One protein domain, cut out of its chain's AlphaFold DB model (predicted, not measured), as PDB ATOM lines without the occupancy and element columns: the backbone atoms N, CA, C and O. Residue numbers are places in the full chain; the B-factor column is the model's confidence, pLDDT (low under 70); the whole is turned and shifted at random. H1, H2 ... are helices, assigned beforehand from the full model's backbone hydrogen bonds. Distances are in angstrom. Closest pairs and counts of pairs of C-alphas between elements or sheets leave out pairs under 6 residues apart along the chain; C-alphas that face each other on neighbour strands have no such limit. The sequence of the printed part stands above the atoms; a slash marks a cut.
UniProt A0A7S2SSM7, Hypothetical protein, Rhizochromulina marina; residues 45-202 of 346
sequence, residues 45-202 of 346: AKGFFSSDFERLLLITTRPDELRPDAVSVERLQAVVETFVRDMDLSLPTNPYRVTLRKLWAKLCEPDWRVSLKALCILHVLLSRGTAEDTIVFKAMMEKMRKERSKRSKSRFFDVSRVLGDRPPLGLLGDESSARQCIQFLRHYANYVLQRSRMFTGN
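AT A GLANCE: This is residues 45 to 202 of the 346 residues of the protein "Hypothetical protein" of Rhizochromulina marina (UniProt A0A7S2SSM7). The longest helix, H7, runs side by side with H4, which forms a helical hairpin with H3 in the middle; H5 crosses one end of these three, and a second hairpin, H1 and H2, covers H3 and H4 on the side away from H7. Short H6 packs on H7, and residues 172 to 177 stick out. The printed part has 158 residues with seven named helices, H1 to H7 in order, and no named strand: all helix, compact, with a radius of gyration of the C-alphas of 15.2 A and spans of 46 by 33 by 30 A.

IN THESE COORDINATES: H7, residues 175 to 198, measures 34.7 A and ends at C-alpha 198 (46.003, 82.241, 310.157). H4 is residues 112 to 128, 23.6 A; H3 is 95 to 107; H5 is 131 to 144; H6 is 159 to 163. H1, residues 45 to 60, 22.1 A, begins at C-alpha 45 (27.211, 107.142, 301.759); H2 is 70 to 81.

HOW THE PARTS SIT: H7 touches H4 at a shallow tilt of 28 degrees, the same way; the closest C-alphas, His 123 and Val 192, are 6.0 A apart. H4 and H3 touch as a hairpin, C-alphas 107 and 115 closest at 4.1 A. With residues 137 to 142 alone, H5 touches H7, about perpendicular at 74 degrees, C-alphas 138 and 196 closest at 5.7 A. H6 touches H7, C-alphas 159 and 190 closest at 6.3 A. H1 and H2 touch as a hairpin, C-alphas 60 and 72 closest at 6.3 A. H1 only just touches H3, with 3 pairs of C-alphas within 8 A, Glu 54 and Lys 102 closest at 7.5 A. Both H1 and H2 are apart from H7. Helix packing is part aligned, part crossed. Every O i to N i+4 pair is within hydrogen-bond range in H1 to H5, 19 of 20 in H7 and 0 of 1 in H6, where 1 of 2 O i to N i+3 pairs is.

THE WHOLE: The farthest C-alphas, Asp 88 and Asp 174, are 47.5 A apart. The printed part has no cut; the links H2 to H3, H5 to H6 and H6 to H7 are long. Model confidence is under 70 at residues 45 to 50 and 163 to 174.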
ATOM      1  N   ALA A  45      25.785 107.448 301.645       48.41
ATOM      2  CA  ALA A  45      27.211 107.142 301.759       48.41
ATOM      3  C   ALA A  45      27.519 105.707 301.282       48.41
ATOM      4  O   ALA A  45      28.434 105.474 300.499       48.41
ATOM      5  N   LYS A  46      26.679 104.732 301.651       56.50
ATOM      6  CA  LYS A  46      26.743 103.333 301.191       56.50
ATOM      7  C   LYS A  46      26.578 103.163 299.677       56.50
ATOM      8  O   LYS A  46      27.197 102.261 299.113       56.50
ATOM      9  N   GLY A  47      25.735 103.965 299.025       54.88
ATOM     10  CA  GLY A  47      25.602 103.963 297.564       54.88
ATOM     11  C   GLY A  47      26.886 104.447 296.897       54.88
ATOM     12  O   GLY A  47      27.408 103.768 296.015       54.88
ATOM     13  N   PHE A  48      27.426 105.547 297.419       49.19
ATOM     14  CA  PHE A  48      28.626 106.224 296.935       49.19
ATOM     15  C   PHE A  48      29.911 105.392 297.120       49.19
ATOM     16  O   PHE A  48      30.624 105.116 296.156       49.19
ATOM     17  N   PHE A  49      30.162 104.865 298.325       62.12
ATOM     18  CA  PHE A  49      31.335 104.020 298.597       62.12
ATOM     19  C   PHE A  49      31.283 102.693 297.838       62.12
ATOM     20  O   PHE A  49      32.301 102.183 297.369       62.12
ATOM     21  N   SER A  50      30.084 102.128 297.673       67.88
ATOM     22  CA  SER A  50      29.904 100.913 296.886       67.88
ATOM     23  C   SER A  50      30.187 101.165 295.399       67.88
ATOM     24  O   SER A  50      30.864 100.339 294.784       67.88
ATOM     25  N   SER A  51      29.715 102.269 294.814       77.81
ATOM     26  CA  SER A  51      29.956 102.568 293.396       77.81
ATOM     27  C   SER A  51      31.420 102.886 293.103       77.81
ATOM     28  O   SER A  51      31.960 102.366 292.127       77.81
ATOM     29  N   ASP A  52      32.083 103.664 293.960       77.88
ATOM     30  CA  ASP A  52      33.484 104.044 293.750       77.88
ATOM     31  C   ASP A  52      34.429 102.860 293.936       77.88
ATOM     32  O   ASP A  52      35.291 102.625 293.086       77.88
ATOM     33  N   PHE A  53      34.213 102.041 294.973       85.38
ATOM     34  CA  PHE A  53      34.975 100.805 295.152       85.38
ATOM     35  C   PHE A  53      34.806  99.868 293.951       85.38
ATOM     36  O   PHE A  53      35.769  99.273 293.480       85.38
ATOM     37  N   GLU A  54      33.586  99.730 293.426       88.94
ATOM     38  CA  GLU A  54      33.331  98.880 292.260       88.94
ATOM     39  C   GLU A  54      33.977  99.423 290.990       88.94
ATOM     40  O   GLU A  54      34.589  98.657 290.248       88.94
ATOM     41  N   ARG A  55      33.914 100.737 290.764       89.56
ATOM     42  CA  ARG A  55      34.596 101.388 289.646       89.56
ATOM     43  C   ARG A  55      36.107 101.179 289.720       89.56
ATOM     44  O   ARG A  55      36.707 100.786 288.721       89.56
ATOM     45  N   LEU A  56      36.711 101.409 290.886       91.44
ATOM     46  CA  LEU A  56      38.138 101.171 291.110       91.44
ATOM     47  C   LEU A  56      38.487  99.698 290.911       91.44
ATOM     48  O   LEU A  56      39.460  99.394 290.225       91.44
ATOM     49  N   LEU A  57      37.670  98.779 291.427       93.12
ATOM     50  CA  LEU A  57      37.879  97.348 291.247       93.12
ATOM     51  C   LEU A  57      37.831  96.964 289.764       93.12
ATOM     52  O   LEU A  57      38.694  96.221 289.312       93.12
ATOM     53  N   LEU A  58      36.882  97.486 288.983       93.50
ATOM     54  CA  LEU A  58      36.788  97.231 287.540       93.50
ATOM     55  C   LEU A  58      37.992  97.771 286.761       93.50
ATOM     56  O   LEU A  58      38.462  97.104 285.843       93.50
ATOM     57  N   ILE A  59      38.499  98.953 287.119       92.31
ATOM     58  CA  ILE A  59      39.703  99.531 286.506       92.31
ATOM     59  C   ILE A  59      40.933  98.690 286.858       92.31
ATOM     60  O   ILE A  59      41.705  98.326 285.976       92.31
ATOM     61  N   THR A  60      41.076  98.338 288.134       94.62
ATOM     62  CA  THR A  60      42.253  97.635 288.663       94.62
ATOM     63  C   THR A  60      42.287  96.168 288.240       94.62
ATOM     64  O   THR A  60      43.358  95.586 288.179       94.62
ATOM     65  N   THR A  61      41.137  95.560 287.925       95.88
ATOM     66  CA  THR A  61      41.016  94.144 287.514       95.88
ATOM     67  C   THR A  61      40.746  93.971 286.021       95.88
ATOM     68  O   THR A  61      40.122  92.994 285.613       95.88
ATOM     69  N   ARG A  62      41.196  94.910 285.180       93.94
ATOM     70  CA  ARG A  62      41.143  94.738 283.720       93.94
ATOM     71  C   ARG A  62      41.925  93.486 283.281       93.94
ATOM     72  O   ARG A  62      42.963  93.198 283.882       93.94
ATOM     73  N   PRO A  63      41.448  92.751 282.256       91.88
ATOM     74  CA  PRO A  63      42.015  91.471 281.819       91.88
ATOM     75  C   PRO A  63      43.297  91.640 280.980       91.88
ATOM     76  O   PRO A  63      43.421  91.077 279.896       91.88
ATOM     77  N   ASP A  64      44.252  92.416 281.478       91.44
ATOM     78  CA  ASP A  64      45.604  92.578 280.937       91.44
ATOM     79  C   ASP A  64      46.644  92.000 281.918       91.44
ATOM     80  O   ASP A  64      46.330  91.750 283.084       91.44
ATOM     81  N   GLU A  65      47.865  91.758 281.442       89.94
ATOM     82  CA  GLU A  65      48.948  91.139 282.227       89.94
ATOM     83  C   GLU A  65      49.840  92.146 282.957       89.94
ATOM     84  O   GLU A  65      50.854  91.764 283.539       89.94
ATOM     85  N   LEU A  66      49.455  93.425 282.960       91.44
ATOM     86  CA  LEU A  66      50.192  94.460 283.668       91.44
ATOM     87  C   LEU A  66      49.934  94.361 285.171       91.44
ATOM     88  O   LEU A  66      48.869  93.914 285.631       91.44
ATOM     89  N   ARG A  67      50.902  94.843 285.950       90.69
ATOM     90  CA  ARG A  67      50.741  95.024 287.392       90.69
ATOM     91  C   ARG A  67      49.507  95.896 287.686       90.69
ATOM     92  O   ARG A  67      49.253  96.865 286.970       90.69
ATOM     93  N   PRO A  68      48.737  95.602 288.755       92.50
ATOM     94  CA  PRO A  68      47.714  96.522 289.237       92.50
ATOM     95  C   PRO A  68      48.290  97.920 289.472       92.50
ATOM     96  O   PRO A  68      49.263  98.070 290.211       92.50
ATOM     97  N   ASP A  69      47.670  98.931 288.866       90.50
ATOM     98  CA  ASP A  69      48.073 100.327 289.021       90.50
ATOM     99  C   ASP A  69      48.148 100.714 290.508       90.50
ATOM    100  O   ASP A  69      47.155 100.614 291.237       90.50
ATOM    101  N   ALA A  70      49.329 101.155 290.950       90.06
ATOM    102  CA  ALA A  70      49.606 101.443 292.355       90.06
ATOM    103  C   ALA A  70      48.662 102.517 292.909       90.06
ATOM    104  O   ALA A  70      48.119 102.349 293.998       90.06
ATOM    105  N   VAL A  71      48.369 103.558 292.119       91.06
ATOM    106  CA  VAL A  71      47.463 104.645 292.517       91.06
ATOM    107  C   VAL A  71      46.046 104.120 292.749       91.06
ATOM    108  O   VAL A  71      45.376 104.503 293.709       91.06
ATOM    109  N   SER A  72      45.561 103.231 291.884       91.00
ATOM    110  CA  SER A  72      44.238 102.621 292.029       91.00
ATOM    111  C   SER A  72      44.168 101.675 293.231       91.00
ATOM    112  O   SER A  72      43.162 101.675 293.944       91.00
ATOM    113  N   VAL A  73      45.235 100.918 293.497       92.56
ATOM    114  CA  VAL A  73      45.351 100.053 294.683       92.56
ATOM    115  C   VAL A  73      45.385 100.873 295.975       92.56
ATOM    116  O   VAL A  73      44.638 100.568 296.904       92.56
ATOM    117  N   GLU A  74      46.171 101.948 296.027       91.69
ATOM    118  CA  GLU A  74      46.218 102.872 297.170       91.69
ATOM    119  C   GLU A  74      44.857 103.521 297.425       91.69
ATOM    120  O   GLU A  74      44.405 103.608 298.563       91.69
ATOM    121  N   ARG A  75      44.139 103.914 296.366       90.19
ATOM    122  CA  ARG A  75      42.772 104.438 296.494       90.19
ATOM    123  C   ARG A  75      41.794 103.396 297.024       90.19
ATOM    124  O   ARG A  75      40.938 103.743 297.831       90.19
ATOM    125  N   LEU A  76      41.896 102.138 296.589       91.69
ATOM    126  CA  LEU A  76      41.077 101.048 297.136       91.69
ATOM    127  C   LEU A  76      41.334 100.865 298.633       91.69
ATOM    128  O   LEU A  76      40.378 100.711 299.392       91.69
ATOM    129  N   GLN A  77      42.599 100.921 299.051       91.31
ATOM    130  CA  GLN A  77      42.969 100.859 300.461       91.31
ATOM    131  C   GLN A  77      42.411 102.060 301.239       91.31
ATOM    132  O   GLN A  77      41.733 101.858 302.242       91.31
ATOM    133  N   ALA A  78      42.589 103.282 300.732       89.75
ATOM    134  CA  ALA A  78      42.059 104.490 301.359       89.75
ATOM    135  C   ALA A  78      40.530 104.433 301.527       89.75
ATOM    136  O   ALA A  78      40.007 104.851 302.554       89.75
ATOM    137  N   VAL A  79      39.793 103.866 300.561       89.75
ATOM    138  CA  VAL A  79      38.342 103.645 300.703       89.75
ATOM    139  C   VAL A  79      38.038 102.692 301.861       89.75
ATOM    140  O   VAL A  79      37.143 102.976 302.654       89.75
ATOM    141  N   VAL A  80      38.770 101.583 301.984       89.62
ATOM    142  CA  VAL A  80      38.582 100.622 303.084       89.62
ATOM    143  C   VAL A  80      38.860 101.268 304.441       89.62
ATOM    144  O   VAL A  80      38.099 101.043 305.377       89.62
ATOM    145  N   GLU A  81      39.873 102.126 304.536       88.38
ATOM    146  CA  GLU A  81      40.211 102.847 305.772       88.38
ATOM    147  C   GLU A  81      39.112 103.830 306.224       88.38
ATOM    148  O   GLU A  81      39.049 104.185 307.401       88.38
ATOM    149  N   THR A  82      38.200 104.237 305.330       87.75
ATOM    150  CA  THR A  82      37.020 105.045 305.706       87.75
ATOM    151  C   THR A  82      35.858 104.225 306.266       87.75
ATOM    152  O   THR A  82      34.840 104.791 306.677       87.75
ATOM    153  N   PHE A  83      35.950 102.893 306.263       88.31
ATOM    154  CA  PHE A  83      34.855 102.051 306.723       88.31
ATOM    155  C   PHE A  83      34.626 102.195 308.225       88.31
ATOM    156  O   PHE A  83      35.545 102.212 309.042       88.31
ATOM    157  N   VAL A  84      33.349 102.203 308.608       86.62
ATOM    158  CA  VAL A  84      32.977 101.973 310.002       86.62
ATOM    159  C   VAL A  84      33.286 100.515 310.329       86.62
ATOM    160  O   VAL A  84      32.728  99.600 309.715       86.62
ATOM    161  N   ARG A  85      34.179 100.317 311.301       87.19
ATOM    162  CA  ARG A  85      34.626  99.015 311.819       87.19
ATOM    163  C   ARG A  85      33.516  98.350 312.628       87.19
ATOM    164  O   ARG A  85      33.535  98.327 313.854       87.19
ATOM    165  N   ASP A  86      32.507  97.865 311.921       81.25
ATOM    166  CA  ASP A  86      31.344  97.222 312.513       81.25
ATOM    167  C   ASP A  86      31.575  95.711 312.666       81.25
ATOM    168  O   ASP A  86      31.758  94.982 311.683       81.25
ATOM    169  N   MET A  87      31.552  95.250 313.919       86.62
ATOM    170  CA  MET A  87      31.682  93.840 314.284       86.62
ATOM    171  C   MET A  87      30.355  93.077 314.213       86.62
ATOM    172  O   MET A  87      30.355  91.857 314.396       86.62
ATOM    173  N   ASP A  88      29.233  93.728 313.885       89.06
ATOM    174  CA  ASP A  88      28.034  93.013 313.456       89.06
ATOM    175  C   ASP A  88      28.242  92.437 312.047       89.06
ATOM    176  O   ASP A  88      27.866  92.981 311.000       89.06
ATOM    177  N   LEU A  89      28.851  91.253 312.028       90.94
ATOM    178  CA  LEU A  89      29.142  90.518 310.804       90.94
ATOM    179  C   LEU A  89      27.864  89.988 310.127       90.94
ATOM    180  O   LEU A  89      27.947  89.308 309.102       90.94
ATOM    181  N   SER A  90      26.677  90.113 310.739       88.12
ATOM    182  CA  SER A  90      25.405  89.608 310.187       88.12
ATOM    183  C   SER A  90      24.797  90.543 309.155       88.12
ATOM    184  O   SER A  90      24.113  90.075 308.239       88.12
ATOM    185  N   LEU A  91      25.128  91.830 309.238       86.12
ATOM    186  CA  LEU A  91      24.563  92.845 308.375       86.12
ATOM    187  C   LEU A  91      24.973  92.608 306.917       86.12
ATOM    188  O   LEU A  91      26.156  92.653 306.566       86.12
ATOM    189  N   PRO A  92      24.006  92.428 305.994       84.81
ATOM    190  CA  PRO A  92      24.314  92.326 304.572       84.81
ATOM    191  C   PRO A  92      24.959  93.572 303.979       84.81
ATOM    192  O   PRO A  92      25.514  93.515 302.883       84.81
ATOM    193  N   THR A  93      24.850  94.676 304.706       84.12
ATOM    194  CA  THR A  93      25.325  96.005 304.357       84.12
ATOM    195  C   THR A  93      26.686  96.326 304.956       84.12
ATOM    196  O   THR A  93      27.197  97.400 304.661       84.12
ATOM    197  N   ASN A  94      27.258  95.428 305.766       88.88
ATOM    198  CA  ASN A  94      28.589  95.601 306.328       88.88
ATOM    199  C   ASN A  94      29.607  95.814 305.180       88.88
ATOM    200  O   ASN A  94      29.653  94.994 304.250       88.88
ATOM    201  N   PRO A  95      30.396  96.904 305.194       90.25
ATOM    202  CA  PRO A  95      31.228  97.293 304.057       90.25
ATOM    203  C   PRO A  95      32.356  96.288 303.772       90.25
ATOM    204  O   PRO A  95      32.658  96.023 302.604       90.25
ATOM    205  N   TYR A  96      32.887  95.613 304.797       93.25
ATOM    206  CA  TYR A  96      33.849  94.516 304.635       93.25
ATOM    207  C   TYR A  96      33.203  93.321 303.928       93.25
ATOM    208  O   TYR A  96      33.789  92.743 303.011       93.25
ATOM    209  N   ARG A  97      31.948  92.987 304.271       93.56
ATOM    210  CA  ARG A  97      31.187  91.928 303.583       93.56
ATOM    211  C   ARG A  97      30.958  92.267 302.114       93.56
ATOM    212  O   ARG A  97      31.114  91.402 301.251       93.56
ATOM    213  N   VAL A  98      30.567  93.505 301.813       91.75
ATOM    214  CA  VAL A  98      30.336  93.965 300.434       91.75
ATOM    215  C   VAL A  98      31.630  93.899 299.624       91.75
ATOM    216  O   VAL A  98      31.628  93.341 298.525       91.75
ATOM    217  N   THR A  99      32.731  94.389 300.193       93.69
ATOM    218  CA  THR A  99      34.077  94.339 299.608       93.69
ATOM    219  C   THR A  99      34.486  92.908 299.272       93.69
ATOM    220  O   THR A  99      34.776  92.596 298.115       93.69
ATOM    221  N   LEU A 100      34.388  91.994 300.240       95.50
ATOM    222  CA  LEU A 100      34.707  90.581 300.048       95.50
ATOM    223  C   LEU A 100      33.801  89.898 299.016       95.50
ATOM    224  O   LEU A 100      34.271  89.067 298.241       95.50
ATOM    225  N   ARG A 101      32.510  90.248 298.949       94.31
ATOM    226  CA  ARG A 101      31.601  89.723 297.916       94.31
ATOM    227  C   ARG A 101      31.991  90.184 296.515       94.31
ATOM    228  O   ARG A 101      31.876  89.389 295.583       94.31
ATOM    229  N   LYS A 102      32.419  91.439 296.360       93.50
ATOM    230  CA  LYS A 102      32.872  91.994 295.076       93.50
ATOM    231  C   LYS A 102      34.199  91.379 294.639       93.50
ATOM    232  O   LYS A 102      34.294  90.920 293.505       93.50
ATOM    233  N   LEU A 103      35.164  91.263 295.552       95.50
ATOM    234  CA  LEU A 103      36.425  90.562 295.295       95.50
ATOM    235  C   LEU A 103      36.182  89.092 294.938       95.50
ATOM    236  O   LEU A 103      36.699  88.619 293.935       95.50
ATOM    237  N   TRP A 104      35.322  88.385 295.679       95.38
ATOM    238  CA  TRP A 104      34.960  87.002 295.357       95.38
ATOM    239  C   TRP A 104      34.301  86.867 293.983       95.38
ATOM    240  O   TRP A 104      34.555  85.905 293.262       95.38
ATOM    241  N   ALA A 105      33.459  87.830 293.603       92.94
ATOM    242  CA  ALA A 105      32.855  87.845 292.281       92.94
ATOM    243  C   ALA A 105      33.911  87.963 291.173       92.94
ATOM    244  O   ALA A 105      33.761  87.264 290.175       92.94
ATOM    245  N   LYS A 106      34.957  88.779 291.376       93.75
ATOM    246  CA  LYS A 106      36.108  88.898 290.468       93.75
ATOM    247  C   LYS A 106      37.000  87.659 290.455       93.75
ATOM    248  O   LYS A 106      37.344  87.194 289.382       93.75
ATOM    249  N   LEU A 107      37.275  87.071 291.620       93.38
ATOM    250  CA  LEU A 107      38.027  85.814 291.762       93.38
ATOM    251  C   LEU A 107      37.375  84.613 291.064       93.38
ATOM    252  O   LEU A 107      38.039  83.615 290.823       93.38
ATOM    253  N   CYS A 108      36.066  84.673 290.815       91.62
ATOM    254  CA  CYS A 108      35.322  83.634 290.106       91.62
ATOM    255  C   CYS A 108      35.089  83.975 288.627       91.62
ATOM    256  O   CYS A 108      34.299  83.285 287.972       91.62
ATOM    257  N   GLU A 109      35.664  85.067 288.111       89.50
ATOM    258  CA  GLU A 109      35.593  85.356 286.679       89.50
ATOM    259  C   GLU A 109      36.473  84.362 285.896       89.50
ATOM    260  O   GLU A 109      37.413  83.794 286.451       89.50
ATOM    261  N   PRO A 110      36.144  84.076 284.622       85.69
ATOM    262  CA  PRO A 110      36.832  83.028 283.862       85.69
ATOM    263  C   PRO A 110      38.269  83.385 283.470       85.69
ATOM    264  O   PRO A 110      39.057  82.497 283.165       85.69
ATOM    265  N   ASP A 111      38.578  84.678 283.408       88.38
ATOM    266  CA  ASP A 111      39.884  85.182 283.010       88.38
ATOM    267  C   ASP A 111      40.838  85.153 284.214       88.38
ATOM    268  O   ASP A 111      40.580  85.771 285.253       88.38
ATOM    269  N   TRP A 112      41.945  84.418 284.082       89.62
ATOM    270  CA  TRP A 112      42.903  84.222 285.170       89.62
ATOM    271  C   TRP A 112      43.581  85.528 285.599       89.62
ATOM    272  O   TRP A 112      43.923  85.657 286.773       89.62
ATOM    273  N   ARG A 113      43.730  86.509 284.698       92.25
ATOM    274  CA  ARG A 113      44.347  87.811 284.990       92.25
ATOM    275  C   ARG A 113      43.441  88.611 285.914       92.25
ATOM    276  O   ARG A 113      43.902  89.177 286.902       92.25
ATOM    277  N   VAL A 114      42.133  88.593 285.652       94.25
ATOM    278  CA  VAL A 114      41.126  89.224 286.524       94.25
ATOM    279  C   VAL A 114      41.157  88.600 287.917       94.25
ATOM    280  O   VAL A 114      41.218  89.321 288.918       94.25
ATOM    281  N   SER A 115      41.153  87.269 287.988       94.38
ATOM    282  CA  SER A 115      41.215  86.538 289.256       94.38
ATOM    283  C   SER A 115      42.514  86.822 290.006       94.38
ATOM    284  O   SER A 115      42.483  87.105 291.203       94.38
ATOM    285  N   LEU A 116      43.652  86.834 289.313       95.12
ATOM    286  CA  LEU A 116      44.949  87.101 289.918       95.12
ATOM    287  C   LEU A 116      45.054  88.540 290.445       95.12
ATOM    288  O   LEU A 116      45.476  88.743 291.583       95.12
ATOM    289  N   LYS A 117      44.562  89.536 289.697       97.00
ATOM    290  CA  LYS A 117      44.479  90.937 290.153       97.00
ATOM    291  C   LYS A 117      43.553  91.101 291.354       97.00
ATOM    292  O   LYS A 117      43.903  91.785 292.312       97.00
ATOM    293  N   ALA A 118      42.389  90.452 291.348       96.88
ATOM    294  CA  ALA A 118      41.472  90.482 292.487       96.88
ATOM    295  C   ALA A 118      42.094  89.856 293.744       96.88
ATOM    296  O   ALA A 118      41.896  90.355 294.853       96.88
ATOM    297  N   LEU A 119      42.869  88.786 293.569       97.31
ATOM    298  CA  LEU A 119      43.590  88.137 294.655       97.31
ATOM    299  C   LEU A 119      44.744  88.996 295.176       97.31
ATOM    300  O   LEU A 119      44.931  89.079 296.385       97.31
ATOM    301  N   CYS A 120      45.461  89.672 294.277       97.12
ATOM    302  CA  CYS A 120      46.491  90.650 294.612       97.12
ATOM    303  C   CYS A 120      45.906  91.788 295.461       97.12
ATOM    304  O   CYS A 120      46.414  92.069 296.542       97.12
ATOM    305  N   ILE A 121      44.768  92.366 295.060       97.31
ATOM    306  CA  ILE A 121      44.068  93.390 295.857       97.31
ATOM    307  C   ILE A 121      43.686  92.841 297.238       97.31
ATOM    308  O   ILE A 121      43.914  93.505 298.245       97.31
ATOM    309  N   LEU A 122      43.134  91.622 297.315       97.62
ATOM    310  CA  LEU A 122      42.816  90.998 298.602       97.62
ATOM    311  C   LEU A 122      44.070  90.839 299.474       97.62
ATOM    312  O   LEU A 122      44.019  91.130 300.665       97.62
ATOM    313  N   HIS A 123      45.187  90.403 298.896       97.88
ATOM    314  CA  HIS A 123      46.449  90.262 299.611       97.88
ATOM    315  C   HIS A 123      46.952  91.622 300.123       97.88
ATOM    316  O   HIS A 123      47.262  91.731 301.305       97.88
ATOM    317  N   VAL A 124      46.901  92.685 299.310       95.94
ATOM    318  CA  VAL A 124      47.226  94.054 299.751       95.94
ATOM    319  C   VAL A 124      46.380  94.471 300.953       95.94
ATOM    320  O   VAL A 124      46.937  94.916 301.952       95.94
ATOM    321  N   LEU A 125      45.057  94.285 300.901       95.56
ATOM    322  CA  LEU A 125      44.169  94.647 302.014       95.56
ATOM    323  C   LEU A 125      44.490  93.870 303.300       95.56
ATOM    324  O   LEU A 125      44.318  94.398 304.395       95.56
ATOM    325  N   LEU A 126      44.959  92.625 303.180       95.69
ATOM    326  CA  LEU A 126      45.314  91.777 304.320       95.69
ATOM    327  C   LEU A 126      46.707  92.070 304.890       95.69
ATOM    328  O   LEU A 126      46.915  91.826 306.081       95.69
ATOM    329  N   SER A 127      47.650  92.526 304.066       93.75
ATOM    330  CA  SER A 127      49.036  92.794 304.479       93.75
ATOM    331  C   SER A 127      49.253  94.250 304.882       93.75
ATOM    332  O   SER A 127      49.909  94.520 305.881       93.75
ATOM    333  N   ARG A 128      48.686  95.198 304.127       91.62
ATOM    334  CA  ARG A 128      48.908  96.645 304.301       91.62
ATOM    335  C   ARG A 128      47.768  97.373 305.009       91.62
ATOM    336  O   ARG A 128      47.946  98.531 305.370       91.62
ATOM    337  N   GLY A 129      46.618  96.723 305.193       90.25
ATOM    338  CA  GLY A 129      45.502  97.291 305.946       90.25
ATOM    339  C   GLY A 129      45.838  97.491 307.426       90.25
ATOM    340  O   GLY A 129      46.760  96.871 307.962       90.25
ATOM    341  N   THR A 130      45.061  98.338 308.106       90.81
ATOM    342  CA  THR A 130      45.225  98.559 309.550       90.81
ATOM    343  C   THR A 130      44.978  97.271 310.346       90.81
ATOM    344  O   THR A 130      44.288  96.347 309.890       90.81
ATOM    345  N   ALA A 131      45.542  97.180 311.554       89.25
ATOM    346  CA  ALA A 131      45.357  96.009 312.412       89.25
ATOM    347  C   ALA A 131      43.864  95.755 312.683       89.25
ATOM    348  O   ALA A 131      43.392  94.621 312.601       89.25
ATOM    349  N   GLU A 132      43.093  96.814 312.910       91.44
ATOM    350  CA  GLU A 132      41.659  96.736 313.155       91.44
ATOM    351  C   GLU A 132      40.891  96.247 311.923       91.44
ATOM    352  O   GLU A 132      40.059  95.346 312.039       91.44
ATOM    353  N   ASP A 133      41.194  96.772 310.734       93.12
ATOM    354  CA  ASP A 133      40.521  96.354 309.499       93.12
ATOM    355  C   ASP A 133      40.800  94.887 309.174       93.12
ATOM    356  O   ASP A 133      39.898  94.133 308.797       93.12
ATOM    357  N   THR A 134      42.048  94.449 309.348       94.94
ATOM    358  CA  THR A 134      42.441  93.064 309.063       94.94
ATOM    359  C   THR A 134      41.811  92.067 310.040       94.94
ATOM    360  O   THR A 134      41.458  90.959 309.620       94.94
ATOM    361  N   ILE A 135      41.561  92.458 311.297       94.56
ATOM    362  CA  ILE A 135      40.763  91.671 312.256       94.56
ATOM    363  C   ILE A 135      39.324  91.501 311.750       94.56
ATOM    364  O   ILE A 135      38.812  90.374 311.723       94.56
ATOM    365  N   VAL A 136      38.680  92.587 311.306       95.19
ATOM    366  CA  VAL A 136      37.306  92.535 310.775       95.19
ATOM    367  C   VAL A 136      37.251  91.670 309.515       95.19
ATOM    368  O   VAL A 136      36.381  90.801 309.403       95.19
ATOM    369  N   PHE A 137      38.200  91.832 308.586       95.94
ATOM    370  CA  PHE A 137      38.290  90.992 307.389       95.94
ATOM    371  C   PHE A 137      38.445  89.515 307.735       95.94
ATOM    372  O   PHE A 137      37.697  88.696 307.201       95.94
ATOM    373  N   LYS A 138      39.358  89.158 308.643       95.88
ATOM    374  CA  LYS A 138      39.562  87.770 309.080       95.88
ATOM    375  C   LYS A 138      38.279  87.165 309.648       95.88
ATOM    376  O   LYS A 138      37.870  86.079 309.224       95.88
ATOM    377  N   ALA A 139      37.603  87.879 310.548       96.12
ATOM    378  CA  ALA A 139      36.351  87.421 311.146       96.12
ATOM    379  C   ALA A 139      35.227  87.277 310.101       96.12
ATOM    380  O   ALA A 139      34.520  86.263 310.064       96.12
ATOM    381  N   MET A 140      35.095  88.254 309.199       96.25
ATOM    382  CA  MET A 140      34.107  88.236 308.120       96.25
ATOM    383  C   MET A 140      34.369  87.106 307.117       96.25
ATOM    384  O   MET A 140      33.432  86.414 306.713       96.25
ATOM    385  N   MET A 141      35.627  86.873 306.732       96.19
ATOM    386  CA  MET A 141      36.002  85.784 305.828       96.19
ATOM    387  C   MET A 141      35.658  84.418 306.428       96.19
ATOM    388  O   MET A 141      35.071  83.581 305.737       96.19
ATOM    389  N   GLU A 142      35.959  84.198 307.712       95.31
ATOM    390  CA  GLU A 142      35.637  82.943 308.403       95.31
ATOM    391  C   GLU A 142      34.125  82.695 308.462       95.31
ATOM    392  O   GLU A 142      33.665  81.567 308.248       95.31
ATOM    393  N   LYS A 143      33.337  83.752 308.679       95.06
ATOM    394  CA  LYS A 143      31.877  83.675 308.614       95.06
ATOM    395  C   LYS A 143      31.388  83.331 307.206       95.06
ATOM    396  O   LYS A 143      30.686  82.335 307.022       95.06
ATOM    397  N   MET A 144      31.788  84.121 306.212       95.44
ATOM    398  CA  MET A 144      31.347  83.977 304.821       95.44
ATOM    399  C   MET A 144      31.731  82.625 304.214       95.44
ATOM    400  O   MET A 144      30.997  82.105 303.380       95.44
ATOM    401  N   ARG A 145      32.827  81.998 304.656       94.31
ATOM    402  CA  ARG A 145      33.250  80.657 304.213       94.31
ATOM    403  C   ARG A 145      32.184  79.573 304.422       94.31
ATOM    404  O   ARG A 145      32.148  78.582 303.691       94.31
ATOM    405  N   LYS A 146      31.314  79.746 305.420       93.38
ATOM    406  CA  LYS A 146      30.195  78.832 305.716       93.38
ATOM    407  C   LYS A 146      28.965  79.121 304.847       93.38
ATOM    408  O   LYS A 146      28.045  78.310 304.797       93.38
ATOM    409  N   GLU A 147      28.954  80.249 304.144       94.25
ATOM    410  CA  GLU A 147      27.853  80.714 303.310       94.25
ATOM    411  C   GLU A 147      28.039  80.305 301.843       94.25
ATOM    412  O   GLU A 147      29.153  80.093 301.355       94.25
ATOM    413  N   ARG A 148      26.925  80.240 301.106       92.00
ATOM    414  CA  ARG A 148      26.924  79.981 299.664       92.00
ATOM    415  C   ARG A 148      26.779  81.288 298.888       92.00
ATOM    416  O   ARG A 148      25.826  82.042 299.079       92.00
ATOM    417  N   SER A 149      27.695  81.531 297.960       89.50
ATOM    418  CA  SER A 149      27.596  82.625 297.002       89.50
ATOM    419  C   SER A 149      26.529  82.310 295.958       89.50
ATOM    420  O   SER A 149      26.599  81.299 295.256       89.50
ATOM    421  N   LYS A 150      25.548  83.209 295.813       86.38
ATOM    422  CA  LYS A 150      24.504  83.097 294.781       86.38
ATOM    423  C   LYS A 150      25.085  83.139 293.361       86.38
ATOM    424  O   LYS A 150      24.567  82.468 292.479       86.38
ATOM    425  N   ARG A 151      26.167  83.903 293.153       81.69
ATOM    426  CA  ARG A 151      26.788  84.122 291.835       81.69
ATOM    427  C   ARG A 151      27.637  82.930 291.396       81.69
ATOM    428  O   ARG A 151      27.435  82.422 290.303       81.69
ATOM    429  N   SER A 152      28.545  82.459 292.254       80.81
ATOM    430  CA  SER A 152      29.425  81.325 291.921       80.81
ATOM    431  C   SER A 152      28.773  79.961 292.173       80.81
ATOM    432  O   SER A 152      29.337  78.932 291.815       80.81
ATOM    433  N   LYS A 153      27.597  79.931 292.820       85.62
ATOM    434  CA  LYS A 153      26.902  78.716 293.279       85.62
ATOM    435  C   LYS A 153      27.771  77.813 294.172       85.62
ATOM    436  O   LYS A 153      27.434  76.644 294.360       85.62
ATOM    437  N   SER A 154      28.822  78.355 294.786       87.56
ATOM    438  CA  SER A 154      29.784  77.659 295.650       87.56
ATOM    439  C   SER A 154      29.868  78.296 297.036       87.56
ATOM    440  O   SER A 154      29.292  79.362 297.264       87.56
ATOM    441  N   ARG A 155      30.611  77.676 297.960       92.62
ATOM    442  CA  ARG A 155      31.029  78.375 299.184       92.62
ATOM    443  C   ARG A 155      31.972  79.527 298.833       92.62
ATOM    444  O   ARG A 155      32.677  79.458 297.822       92.62
ATOM    445  N   PHE A 156      31.938  80.596 299.627       93.88
ATOM    446  CA  PHE A 156      32.926  81.670 299.496       93.88
ATOM    447  C   PHE A 156      34.323  81.146 299.843       93.88
ATOM    448  O   PHE A 156      34.469  80.321 300.747       93.88
ATOM    449  N   PHE A 157      35.337  81.661 299.142       93.31
ATOM    450  CA  PHE A 157      36.755  81.347 299.370       93.31
ATOM    451  C   PHE A 157      37.107  79.865 299.184       93.31
ATOM    452  O   PHE A 157      38.033  79.342 299.801       93.31
ATOM    453  N   ASP A 158      36.356  79.182 298.324       91.00
ATOM    454  CA  ASP A 158      36.668  77.833 297.872       91.00
ATOM    455  C   ASP A 158      37.717  77.892 296.752       91.00
ATOM    456  O   ASP A 158      37.407  78.276 295.624       91.00
ATOM    457  N   VAL A 159      38.963  77.515 297.055       88.44
ATOM    458  CA  VAL A 159      40.093  77.571 296.104       88.44
ATOM    459  C   VAL A 159      39.788  76.810 294.811       88.44
ATOM    460  O   VAL A 159      40.182  77.260 293.737       88.44
ATOM    461  N   SER A 160      39.025  75.710 294.880       86.00
ATOM    462  CA  SER A 160      38.651  74.930 293.688       86.00
ATOM    463  C   SER A 160      37.854  75.752 292.665       86.00
ATOM    464  O   SER A 160      37.842  75.447 291.475       86.00
ATOM    465  N   ARG A 161      37.214  76.837 293.111       85.12
ATOM    466  CA  ARG A 161      36.364  77.704 292.289       85.12
ATOM    467  C   ARG A 161      37.069  78.922 291.726       85.12
ATOM    468  O   ARG A 161      36.572  79.453 290.743       85.12
ATOM    469  N   VAL A 162      38.204  79.320 292.302       79.88
ATOM    470  CA  VAL A 162      39.042  80.404 291.756       79.88
ATOM    471  C   VAL A 162      39.594  80.023 290.377       79.88
ATOM    472  O   VAL A 162      39.873  80.885 289.555       79.88
ATOM    473  N   LEU A 163      39.709  78.720 290.108       69.12
ATOM    474  CA  LEU A 163      40.263  78.192 288.860       69.12
ATOM    475  C   LEU A 163      39.190  77.633 287.926       69.12
ATOM    476  O   LEU A 163      39.360  77.677 286.715       69.12
ATOM    477  N   GLY A 164      38.081  77.127 288.479       63.06
ATOM    478  CA  GLY A 164      37.049  76.431 287.712       63.06
ATOM    479  C   GLY A 164      37.579  75.214 286.932       63.06
ATOM    480  O   GLY A 164      38.777  74.988 286.811       63.06
ATOM    481  N   ASP A 165      36.672  74.425 286.360       58.44
ATOM    482  CA  ASP A 165      37.027  73.323 285.445       58.44
ATOM    483  C   ASP A 165      37.198  73.818 283.996       58.44
ATOM    484  O   ASP A 165      36.919  73.093 283.043       58.44
ATOM    485  N   ARG A 166      37.522  75.101 283.799       59.31
ATOM    486  CA  ARG A 166      37.363  75.754 282.493       59.31
ATOM    487  C   ARG A 166      38.708  75.945 281.802       59.31
ATOM    488  O   ARG A 166      39.666  76.342 282.464       59.31
ATOM    489  N   PRO A 167      38.782  75.711 280.480       57.62
ATOM    490  CA  PRO A 167      39.964  76.067 279.716       57.62
ATOM    491  C   PRO A 167      40.182  77.589 279.793       57.62
ATOM    492  O   PRO A 167      39.193  78.332 279.831       57.62
ATOM    493  N   PRO A 168      41.441  78.062 279.833       58.94
ATOM    494  CA  PRO A 168      41.746  79.486 279.833       58.94
ATOM    495  C   PRO A 168      41.058  80.176 278.651       58.94
ATOM    496  O   PRO A 168      41.367  79.914 277.491       58.94
ATOM    497  N   LEU A 169      40.096  81.051 278.942       57.06
ATOM    498  CA  LEU A 169      39.502  81.927 277.935       57.06
ATOM    499  C   LEU A 169      40.486  83.067 277.644       57.06
ATOM    500  O   LEU A 169      41.018  83.669 278.573       57.06
ATOM    501  N   GLY A 170      40.709  83.375 276.364       52.50
ATOM    502  CA  GLY A 170      41.552  84.504 275.945       52.50
ATOM    503  C   GLY A 170      43.026  84.175 275.689       52.50
ATOM    504  O   GLY A 170      43.866  85.060 275.856       52.50
ATOM    505  N   LEU A 171      43.343  82.937 275.287       53.97
ATOM    506  CA  LEU A 171      44.670  82.530 274.810       53.97
ATOM    507  C   LEU A 171      44.996  83.193 273.458       53.97
ATOM    508  O   LEU A 171      44.834  82.601 272.397       53.97
ATOM    509  N   LEU A 172      45.445  84.443 273.495       48.53
ATOM    510  CA  LEU A 172      46.291  85.012 272.447       48.53
ATOM    511  C   LEU A 172      47.738  84.866 272.942       48.53
ATOM    512  O   LEU A 172      48.320  85.827 273.426       48.53
ATOM    513  N   GLY A 173      48.272  83.641 272.951       59.81
ATOM    514  CA  GLY A 173      49.602  83.344 273.498       59.81
ATOM    515  C   GLY A 173      49.909  81.848 273.580       59.81
ATOM    516  O   GLY A 173      49.052  81.021 273.262       59.81
ATOM    517  N   ASP A 174      51.130  81.515 274.007       67.06
ATOM    518  CA  ASP A 174      51.577  80.139 274.239       67.06
ATOM    519  C   ASP A 174      50.716  79.464 275.324       67.06
ATOM    520  O   ASP A 174      50.591  79.952 276.454       67.06
ATOM    521  N   GLU A 175      50.105  78.324 274.985       75.25
ATOM    522  CA  GLU A 175      49.325  77.522 275.931       75.25
ATOM    523  C   GLU A 175      50.147  77.114 277.159       75.25
ATOM    524  O   GLU A 175      49.579  76.946 278.243       75.25
ATOM    525  N   SER A 176      51.464  76.947 277.006       79.06
ATOM    526  CA  SER A 176      52.370  76.585 278.095       79.06
ATOM    527  C   SER A 176      52.409  77.675 279.168       79.06
ATOM    528  O   SER A 176      52.082  77.405 280.329       79.06
ATOM    529  N   SER A 177      52.699  78.923 278.789       78.69
ATOM    530  CA  SER A 177      52.781  80.057 279.719       78.69
ATOM    531  C   SER A 177      51.459  80.283 280.454       78.69
ATOM    532  O   SER A 177      51.434  80.455 281.673       78.69
ATOM    533  N   ALA A 178      50.325  80.176 279.755       78.81
ATOM    534  CA  ALA A 178      49.015  80.322 280.384       78.81
ATOM    535  C   ALA A 178      48.715  79.217 281.416       78.81
ATOM    536  O   ALA A 178      48.147  79.495 282.477       78.81
ATOM    537  N   ARG A 179      49.113  77.965 281.149       83.81
ATOM    538  CA  ARG A 179      48.987  76.865 282.125       83.81
ATOM    539  C   ARG A 179      49.836  77.124 283.366       83.81
ATOM    540  O   ARG A 179      49.361  76.875 284.477       83.81
ATOM    541  N   GLN A 180      51.042  77.657 283.192       87.62
ATOM    542  CA  GLN A 180      51.920  78.017 284.303       87.62
ATOM    543  C   GLN A 180      51.332  79.167 285.142       87.62
ATOM    544  O   GLN A 180      51.281  79.057 286.367       87.62
ATOM    545  N   CYS A 181      50.763  80.205 284.515       88.38
ATOM    546  CA  CYS A 181      50.047  81.280 285.219       88.38
ATOM    547  C   CYS A 181      48.837  80.761 286.018       88.38
ATOM    548  O   CYS A 181      48.600  81.186 287.150       88.38
ATOM    549  N   ILE A 182      48.082  79.801 285.475       88.06
ATOM    550  CA  ILE A 182      46.963  79.157 286.188       88.06
ATOM    551  C   ILE A 182      47.461  78.333 287.379       88.06
ATOM    552  O   ILE A 182      46.845  78.344 288.450       88.06
ATOM    553  N   GLN A 183      48.565  77.605 287.208       90.31
ATOM    554  CA  GLN A 183      49.189  76.868 288.301       90.31
ATOM    555  C   GLN A 183      49.654  77.823 289.404       90.31
ATOM    556  O   GLN A 183      49.338  77.593 290.574       90.31
ATOM    557  N   PHE A 184      50.313  78.923 289.045       93.38
ATOM    558  CA  PHE A 184      50.687  79.967 289.992       93.38
ATOM    559  C   PHE A 184      49.457  80.535 290.711       93.38
ATOM    560  O   PHE A 184      49.425  80.548 291.940       93.38
ATOM    561  N   LEU A 185      48.395  80.898 289.980       94.00
ATOM    562  CA  LEU A 185      47.137  81.380 290.560       94.00
ATOM    563  C   LEU A 185      46.566  80.390 291.588       94.00
ATOM    564  O   LEU A 185      46.071  80.814 292.631       94.00
ATOM    565  N   ARG A 186      46.664  79.074 291.350       93.44
ATOM    566  CA  ARG A 186      46.240  78.043 292.317       93.44
ATOM    567  C   ARG A 186      47.031  78.122 293.615       93.44
ATOM    568  O   ARG A 186      46.436  78.117 294.697       93.44
ATOM    569  N   HIS A 187      48.357  78.151 293.509       95.94
ATOM    570  CA  HIS A 187      49.244  78.208 294.667       95.94
ATOM    571  C   HIS A 187      49.055  79.517 295.430       95.94
ATOM    572  O   HIS A 187      48.832  79.491 296.642       95.94
ATOM    573  N   TYR A 188      48.994  80.632 294.708       97.69
ATOM    574  CA  TYR A 188      48.788  81.954 295.271       97.69
ATOM    575  C   TYR A 188      47.418  82.096 295.944       97.69
ATOM    576  O   TYR A 188      47.325  82.612 297.057       97.69
ATOM    577  N   ALA A 189      46.345  81.560 295.351       97.06
ATOM    578  CA  ALA A 189      45.015  81.554 295.969       97.06
ATOM    579  C   ALA A 189      45.000  80.759 297.271       97.06
ATOM    580  O   ALA A 189      44.434  81.208 298.269       97.06
ATOM    581  N   ASN A 190      45.642  79.590 297.283       96.62
ATOM    582  CA  ASN A 190      45.767  78.799 298.499       96.62
ATOM    583  C   ASN A 190      46.574  79.553 299.565       96.62
ATOM    584  O   ASN A 190      46.167  79.595 300.724       96.62
ATOM    585  N   TYR A 191      47.670  80.197 299.174       98.31
ATOM    586  CA  TYR A 191      48.491  81.003 300.064       98.31
ATOM    587  C   TYR A 191      47.708  82.171 300.687       98.31
ATOM    588  O   TYR A 191      47.530  82.194 301.904       98.31
ATOM    589  N   VAL A 192      47.156  83.085 299.881       98.06
ATOM    590  CA  VAL A 192      46.468  84.303 300.359       98.06
ATOM    591  C   VAL A 192      45.240  83.968 301.215       98.06
ATOM    592  O   VAL A 192      45.003  84.591 302.252       98.06
ATOM    593  N   LEU A 193      44.461  82.948 300.836       96.69
ATOM    594  CA  LEU A 193      43.283  82.544 301.609       96.69
ATOM    595  C   LEU A 193      43.641  81.802 302.905       96.69
ATOM    596  O   LEU A 193      42.851  81.812 303.848       96.69
ATOM    597  N   GLN A 194      44.797  81.138 302.992       96.88
ATOM    598  CA  GLN A 194      45.273  80.569 304.260       96.88
ATOM    599  C   GLN A 194      45.931  81.638 305.133       96.88
ATOM    600  O   GLN A 194      45.710  81.625 306.345       96.88
ATOM    601  N   ARG A 195      46.645  82.596 304.530       96.81
ATOM    602  CA  ARG A 195      47.191  83.783 305.197       96.81
ATOM    603  C   ARG A 195      46.106  84.493 305.995       96.81
ATOM    604  O   ARG A 195      46.249  84.629 307.205       96.81
ATOM    605  N   SER A 196      44.983  84.829 305.351       95.38
ATOM    606  CA  SER A 196      43.867  85.539 305.997       95.38
ATOM    607  C   SER A 196      43.230  84.777 307.161       95.38
ATOM    608  O   SER A 196      42.668  85.375 308.075       95.38
ATOM    609  N   ARG A 197      43.302  83.442 307.147       94.44
ATOM    610  CA  ARG A 197      42.759  82.589 308.213       94.44
ATOM    611  C   ARG A 197      43.695  82.495 309.404       94.44
ATOM    612  O   ARG A 197      43.242  82.350 310.538       94.44
ATOM    613  N   MET A 198      44.993  82.494 309.140       95.56
ATOM    614  CA  MET A 198      46.003  82.241 310.157       95.56
ATOM    615  C   MET A 198      46.418  83.522 310.862       95.56
ATOM    616  O   MET A 198      46.488  83.502 312.091       95.56
ATOM    617  N   PHE A 199      46.578  84.613 310.111       95.88
ATOM    618  CA  PHE A 199      47.216  85.837 310.575       95.88
ATOM    619  C   PHE A 199      46.447  87.101 310.187       95.88
ATOM    620  O   PHE A 199      45.671  87.103 309.228       95.88
ATOM    621  N   THR A 200      46.676  88.167 310.944       94.38
ATOM    622  CA  THR A 200      46.215  89.532 310.648       94.38
ATOM    623  C   THR A 200      47.392  90.446 310.328       94.38
ATOM    624  O   THR A 200      48.466  90.285 310.913       94.38
ATOM    625  N   GLY A 201      47.182  91.415 309.430       91.88
ATOM    626  CA  GLY A 201      48.177  92.430 309.073       91.88
ATOM    627  C   GLY A 201      49.536  91.825 308.728       91.88
ATOM    628  O   GLY A 201      49.623  90.838 307.996       91.88
ATOM    629  N   ASN A 202      50.582  92.383 309.331       92.75
ATOM    630  CA  ASN A 202      51.976  91.944 309.224       92.75
ATOM    631  C   ASN A 202      52.326  90.852 310.252       92.75
ATOM    632  O   ASN A 202      53.309  90.959 310.992       92.75
TER     633      ASN A 202